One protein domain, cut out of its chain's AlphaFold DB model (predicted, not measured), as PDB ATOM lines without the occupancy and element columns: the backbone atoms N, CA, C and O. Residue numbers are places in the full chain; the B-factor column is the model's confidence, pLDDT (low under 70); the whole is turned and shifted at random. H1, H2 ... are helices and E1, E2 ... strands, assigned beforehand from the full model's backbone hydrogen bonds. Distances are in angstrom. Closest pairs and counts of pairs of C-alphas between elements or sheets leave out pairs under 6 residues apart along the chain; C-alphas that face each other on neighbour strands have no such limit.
ATOM      1  N   GLN A  45     -13.687 -36.899 -20.911       78.69
ATOM      2  CA  GLN A  45     -13.827 -37.213 -19.486       78.69
ATOM      3  C   GLN A  45     -15.192 -36.790 -18.936       78.69
ATOM      4  O   GLN A  45     -15.833 -37.560 -18.219       78.69
ATOM      5  N   ILE A  46     -15.668 -35.593 -19.291       79.81
ATOM      6  CA  ILE A  46     -16.999 -35.119 -18.899       79.81
ATOM      7  C   ILE A  46     -18.078 -36.057 -19.447       79.81
ATOM      8  O   ILE A  46     -19.010 -36.412 -18.725       79.81
ATOM      9  N   GLU A  47     -17.968 -36.476 -20.707       79.75
ATOM     10  CA  GLU A  47     -18.915 -37.406 -21.322       79.75
ATOM     11  C   GLU A  47     -18.891 -38.784 -20.648       79.75
ATOM     12  O   GLU A  47     -19.945 -39.337 -20.324       79.75
ATOM     13  N   HIS A  48     -17.704 -39.294 -20.332       80.25
ATOM     14  CA  HIS A  48     -17.523 -40.549 -19.608       80.25
ATOM     15  C   HIS A  48     -18.169 -40.517 -18.213       80.25
ATOM     16  O   HIS A  48     -18.905 -41.435 -17.839       80.25
ATOM     17  N   VAL A  49     -17.965 -39.436 -17.453       83.38
ATOM     18  CA  VAL A  49     -18.604 -39.244 -16.140       83.38
ATOM     19  C   VAL A  49     -20.123 -39.154 -16.283       83.38
ATOM     20  O   VAL A  49     -20.847 -39.814 -15.536       83.38
ATOM     21  N   LYS A  50     -20.628 -38.401 -17.271       82.06
ATOM     22  CA  LYS A  50     -22.070 -38.311 -17.554       82.06
ATOM     23  C   LYS A  50     -22.676 -39.687 -17.821       82.06
ATOM     24  O   LYS A  50     -23.707 -40.014 -17.235       82.06
ATOM     25  N   TYR A  51     -22.035 -40.497 -18.662       84.25
ATOM     26  CA  TYR A  51     -22.497 -41.848 -18.971       84.25
ATOM     27  C   TYR A  51     -22.597 -42.711 -17.709       84.25
ATOM     28  O   TYR A  51     -23.635 -43.325 -17.455       84.25
ATOM     29  N   HIS A  52     -21.557 -42.702 -16.872       83.94
ATOM     30  CA  HIS A  52     -21.564 -43.461 -15.625       83.94
ATOM     31  C   HIS A  52     -22.644 -43.000 -14.648       83.94
ATOM     32  O   HIS A  52     -23.307 -43.843 -14.044       83.94
ATOM     33  N   LEU A  53     -22.877 -41.693 -14.530       83.69
ATOM     34  CA  LEU A  53     -23.946 -41.164 -13.684       83.69
ATOM     35  C   LEU A  53     -25.328 -41.619 -14.172       83.69
ATOM     36  O   LEU A  53     -26.136 -42.064 -13.361       83.69
ATOM     37  N   ILE A  54     -25.589 -41.592 -15.482       83.69
ATOM     38  CA  ILE A  54     -26.848 -42.090 -16.065       83.69
ATOM     39  C   ILE A  54     -27.045 -43.576 -15.751       83.69
ATOM     40  O   ILE A  54     -28.123 -43.999 -15.328       83.69
ATOM     41  N   GLU A  55     -26.000 -44.377 -15.936       85.62
ATOM     42  CA  GLU A  55     -26.020 -45.810 -15.653       85.62
ATOM     43  C   GLU A  55     -26.220 -46.119 -14.165       85.62
ATOM     44  O   GLU A  55     -26.866 -47.114 -13.816       85.62
ATOM     45  N   TYR A  56     -25.715 -45.262 -13.282       83.25
ATOM     46  CA  TYR A  56     -25.894 -45.386 -11.841       83.25
ATOM     47  C   TYR A  56     -27.325 -45.029 -11.412       83.25
ATOM     48  O   TYR A  56     -27.951 -45.798 -10.684       83.25
ATOM     49  N   ILE A  57     -27.906 -43.954 -11.959       84.31
ATOM     50  CA  ILE A  57     -29.308 -43.547 -11.724       84.31
ATOM     51  C   ILE A  57     -30.293 -44.662 -12.090       84.31
ATOM     52  O   ILE A  57     -31.281 -44.880 -11.392       84.31
ATOM     53  N   LYS A  58     -30.037 -45.392 -13.181       83.44
ATOM     54  CA  LYS A  58     -30.896 -46.515 -13.593       83.44
ATOM     55  C   LYS A  58     -30.889 -47.666 -12.585       83.44
ATOM     56  O   LYS A  58     -31.891 -48.372 -12.470       83.44
ATOM     57  N   ARG A  59     -29.765 -47.885 -11.896       87.06
ATOM     58  CA  ARG A  59     -29.574 -48.998 -10.954       87.06
ATOM     59  C   ARG A  59     -30.015 -48.638  -9.536       87.06
ATOM     60  O   ARG A  59     -30.619 -49.477  -8.872       87.06
ATOM     61  N   ASP A  60     -29.763 -47.409  -9.091       87.56
ATOM     62  CA  ASP A  60     -30.087 -46.942  -7.742       87.56
ATOM     63  C   ASP A  60     -31.273 -45.963  -7.745       87.56
ATOM     64  O   ASP A  60     -31.161 -44.779  -8.073       87.56
ATOM     65  N   LYS A  61     -32.433 -46.469  -7.309       83.81
ATOM     66  CA  LYS A  61     -33.670 -45.682  -7.206       83.81
ATOM     67  C   LYS A  61     -33.638 -44.631  -6.091       83.81
ATOM     68  O   LYS A  61     -34.356 -43.639  -6.205       83.81
ATOM     69  N   ALA A  62     -32.855 -44.825  -5.030       83.44
ATOM     70  CA  ALA A  62     -32.714 -43.837  -3.961       83.44
ATOM     71  C   ALA A  62     -31.882 -42.648  -4.453       83.44
ATOM     72  O   ALA A  62     -32.305 -41.498  -4.318       83.44
ATOM     73  N   PHE A  63     -30.767 -42.929  -5.130       79.12
ATOM     74  CA  PHE A  63     -29.962 -41.913  -5.804       79.12
ATOM     75  C   PHE A  63     -30.761 -41.171  -6.887       79.12
ATOM     76  O   PHE A  63     -30.740 -39.941  -6.941       79.12
ATOM     77  N   ALA A  64     -31.551 -41.893  -7.690       77.31
ATOM     78  CA  ALA A  64     -32.464 -41.290  -8.661       77.31
ATOM     79  C   ALA A  64     -33.499 -40.361  -7.999       77.31
ATOM     80  O   ALA A  64     -33.791 -39.284  -8.519       77.31
ATOM     81  N   GLY A  65     -34.034 -40.751  -6.838       76.94
ATOM     82  CA  GLY A  65     -34.959 -39.934  -6.053       76.94
ATOM     83  C   GLY A  65     -34.328 -38.627  -5.570       76.94
ATOM     84  O   GLY A  65     -34.950 -37.573  -5.691       76.94
ATOM     85  N   LEU A  66     -33.081 -38.667  -5.101       77.44
ATOM     86  CA  LEU A  66     -32.333 -37.472  -4.692       77.44
ATOM     87  C   LEU A  66     -32.052 -36.542  -5.880       77.44
ATOM     88  O   LEU A  66     -32.284 -35.338  -5.791       77.44
ATOM     89  N   LEU A  67     -31.643 -37.099  -7.021       72.38
ATOM     90  CA  LEU A  67     -31.423 -36.331  -8.249       72.38
ATOM     91  C   LEU A  67     -32.707 -35.755  -8.845       72.38
ATOM     92  O   LEU A  67     -32.664 -34.689  -9.448       72.38
ATOM     93  N   SER A  68     -33.861 -36.396  -8.654       68.56
ATOM     94  CA  SER A  68     -35.146 -35.840  -9.104       68.56
ATOM     95  C   SER A  68     -35.506 -34.520  -8.409       68.56
ATOM     96  O   SER A  68     -36.305 -33.742  -8.927       68.56
ATOM     97  N   GLN A  69     -34.896 -34.257  -7.250       67.75
ATOM     98  CA  GLN A  69     -35.018 -33.000  -6.518       67.75
ATOM     99  C   GLN A  69     -33.887 -32.014  -6.838       67.75
ATOM    100  O   GLN A  69     -33.906 -30.891  -6.325       67.75
ATOM    101  N   ALA A  70     -32.909 -32.408  -7.664       68.25
ATOM    102  CA  ALA A  70     -31.817 -31.538  -8.063       68.25
ATOM    103  C   ALA A  70     -32.377 -30.320  -8.802       68.25
ATOM    104  O   ALA A  70     -33.153 -30.432  -9.753       68.25
ATOM    105  N   LYS A  71     -31.991 -29.137  -8.330       71.38
ATOM    106  CA  LYS A  71     -32.352 -27.868  -8.952       71.38
ATOM    107  C   LYS A  71     -31.217 -27.455  -9.870       71.38
ATOM    108  O   LYS A  71     -30.066 -27.413  -9.445       71.38
ATOM    109  N   ILE A  72     -31.561 -27.168 -11.116       74.88
ATOM    110  CA  ILE A  72     -30.633 -26.570 -12.068       74.88
ATOM    111  C   ILE A  72     -30.526 -25.082 -11.733       74.88
ATOM    112  O   ILE A  72     -31.493 -24.455 -11.292       74.88
ATOM    113  N   GLY A  73     -29.326 -24.544 -11.881       79.94
ATOM    114  CA  GLY A  73     -29.047 -23.142 -11.654       79.94
ATOM    115  C   GLY A  73     -27.780 -22.722 -12.375       79.94
ATOM    116  O   GLY A  73     -26.984 -23.562 -12.794       79.94
ATOM    117  N   ASN A  74     -27.603 -21.413 -12.495       81.38
ATOM    118  CA  ASN A  74     -26.416 -20.813 -13.082       81.38
ATOM    119  C   ASN A  74     -25.486 -20.328 -11.974       81.38
ATOM    120  O   ASN A  74     -25.934 -19.711 -11.005       81.38
ATOM    121  N   VAL A  75     -24.189 -20.585 -12.129       85.19
ATOM    122  CA  VAL A  75     -23.165 -20.004 -11.256       85.19
ATOM    123  C   VAL A  75     -23.066 -18.510 -11.565       85.19
ATOM    124  O   VAL A  75     -22.914 -18.127 -12.722       85.19
ATOM    125  N   ILE A  76     -23.192 -17.678 -10.534       90.25
ATOM    126  CA  ILE A  76     -23.083 -16.216 -10.611       90.25
ATOM    127  C   ILE A  76     -21.645 -15.782 -10.309       90.25
ATOM    128  O   ILE A  76     -21.092 -14.965 -11.038       90.25
ATOM    129  N   SER A  77     -21.041 -16.337  -9.255       89.62
ATOM    130  CA  SER A  77     -19.650 -16.077  -8.872       89.62
ATOM    131  C   SER A  77     -19.024 -17.295  -8.196       89.62
ATOM    132  O   SER A  77     -19.734 -18.154  -7.668       89.62
ATOM    133  N   ALA A  78     -17.696 -17.360  -8.247       90.94
ATOM    134  CA  ALA A  78     -16.867 -18.322  -7.532       90.94
ATOM    135  C   ALA A  78     -15.670 -17.550  -6.968       90.94
ATOM    136  O   ALA A  78     -14.652 -17.393  -7.642       90.94
ATOM    137  N   ASP A  79     -15.837 -17.001  -5.771       91.31
ATOM    138  CA  ASP A  79     -14.851 -16.137  -5.127       91.31
ATOM    139  C   ASP A  79     -13.945 -16.994  -4.235       91.31
ATOM    140  O   ASP A  79     -14.428 -17.887  -3.543       91.31
ATOM    141  N   PHE A  80     -12.627 -16.788  -4.279       87.81
ATOM    142  CA  PHE A  80     -11.709 -17.544  -3.423       87.81
ATOM    143  C   PHE A  80     -11.811 -17.030  -1.982       87.81
ATOM    144  O   PHE A  80     -11.656 -15.832  -1.742       87.81
ATOM    145  N   ASP A  81     -12.086 -17.926  -1.037       87.88
ATOM    146  CA  ASP A  81     -12.040 -17.621   0.389       87.88
ATOM    147  C   ASP A  81     -10.640 -17.939   0.910       87.88
ATOM    148  O   ASP A  81     -10.299 -19.085   1.221       87.88
ATOM    149  N   GLU A  82      -9.822 -16.889   0.982       80.19
ATOM    150  CA  GLU A  82      -8.422 -16.945   1.408       80.19
ATOM    151  C   GLU A  82      -8.241 -17.501   2.828       80.19
ATOM    152  O   GLU A  82      -7.143 -17.925   3.182       80.19
ATOM    153  N   ASN A  83      -9.298 -17.524   3.647       83.94
ATOM    154  CA  ASN A  83      -9.207 -18.002   5.024       83.94
ATOM    155  C   ASN A  83      -9.289 -19.529   5.140       83.94
ATOM    156  O   ASN A  83      -8.825 -20.080   6.137       83.94
ATOM    157  N   GLU A  84      -9.890 -20.209   4.160       79.19
ATOM    158  CA  GLU A  84     -10.254 -21.629   4.277       79.19
ATOM    159  C   GLU A  84      -9.736 -22.511   3.128       79.19
ATOM    160  O   GLU A  84     -10.171 -23.656   3.004       79.19
ATOM    161  N   ASP A  85      -8.828 -22.005   2.281       87.31
ATOM    162  CA  ASP A  85      -8.398 -22.681   1.040       87.31
ATOM    163  C   ASP A  85      -9.608 -23.201   0.231       87.31
ATOM    164  O   ASP A  85      -9.599 -24.293  -0.349       87.31
ATOM    165  N   SER A  86     -10.695 -22.426   0.232       87.44
ATOM    166  CA  SER A  86     -11.991 -22.821  -0.310       87.44
ATOM    167  C   SER A  86     -12.527 -21.767  -1.279       87.44
ATOM    168  O   SER A  86     -11.921 -20.718  -1.490       87.44
ATOM    169  N   TYR A  87     -13.645 -22.065  -1.939       89.44
ATOM    170  CA  TYR A  87     -14.312 -21.123  -2.835       89.44
ATOM    171  C   TYR A  87     -15.739 -20.877  -2.352       89.44
ATOM    172  O   TYR A  87     -16.506 -21.821  -2.142       89.44
ATOM    173  N   LEU A  88     -16.122 -19.607  -2.256       89.31
ATOM    174  CA  LEU A  88     -17.497 -19.172  -2.080       89.31
ATOM    175  C   LEU A  88     -18.209 -19.177  -3.437       89.31
ATOM    176  O   LEU A  88     -17.965 -18.334  -4.300       89.31
ATOM    177  N   LEU A  89     -19.110 -20.140  -3.623       91.88
ATOM    178  CA  LEU A  89     -19.874 -20.301  -4.857       91.88
ATOM    179  C   LEU A  89     -21.273 -19.683  -4.719       91.88
ATOM    180  O   LEU A  89     -22.110 -20.181  -3.962       91.88
ATOM    181  N   THR A  90     -21.564 -18.641  -5.496       87.94
ATOM    182  CA  THR A  90     -22.901 -18.033  -5.565       87.94
ATOM    183  C   THR A  90     -23.666 -18.615  -6.748       87.94
ATOM    184  O   THR A  90     -23.221 -18.504  -7.889       87.94
ATOM    185  N   ILE A  91     -24.836 -19.216  -6.511       90.06
ATOM    186  CA  ILE A  91     -25.636 -19.886  -7.553       90.06
ATOM    187  C   ILE A  91     -27.047 -19.291  -7.603       90.06
ATOM    188  O   ILE A  91     -27.737 -19.214  -6.587       90.06
ATOM    189  N   HIS A  92     -27.512 -18.927  -8.797       87.00
ATOM    190  CA  HIS A  92     -28.916 -18.625  -9.059       87.00
ATOM    191  C   HIS A  92     -29.652 -19.917  -9.412       87.00
ATOM    192  O   HIS A  92     -29.391 -20.504 -10.459       87.00
TER     193      HIS A  92
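Overview. This is residues 45 to 92 of the 179 residues of an uncharacterized protein of Schistosoma mattheei (UniProt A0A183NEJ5). A two-stranded hairpin, E1 and E2, makes one end, and helices H1 and H2, meeting at a corner, the other. Residues 45 to 52 of H1 stick out. The 48 printed residues run H1, H2, E1, E2, mixed helices and strands, the sheet antiparallel; the whole is extended, radius of gyration of the C-alphas 15.0 A, spans 40 by 25 by 19 A.

Arrangement. E1, residues 73 to 81, bends by 56 degrees at residue 76. It forms an antiparallel hairpin with E2, residues 86 to 92; N 76 and O 90, 2.8 A apart, are within hydrogen-bond range. H1, residues 45 to 59, is apart from both strands. H1 only just touches H2, residues 61 to 68, only at the corner, through residues 57 to 58 alone, with 3 pairs of C-alphas within 8 A; the closest C-alphas, Ile 57 and Ala 64, are 4.9 A apart. Their tilt is steep, 56 degrees, opposite ways. Each O i to N i+4 pair is within hydrogen-bond range in H2, 10 of 11 in H1.

Along the chain. E1 measures 21.6 A, E2 19.5 A, H1 21.4 A and H2 10.1 A, first to last C-alpha. H1 begins at C-alpha 45 (-13.827, -37.213, -19.486); E2 ends at C-alpha 92 (-28.916, -18.625, -9.059).

Size, cuts and confidence. The farthest C-alphas, Arg 59 and Asn 83, are 40.4 A apart. The printed part has no cut, and its three links are tight. Residues 68 to 70 have pLDDT under 70.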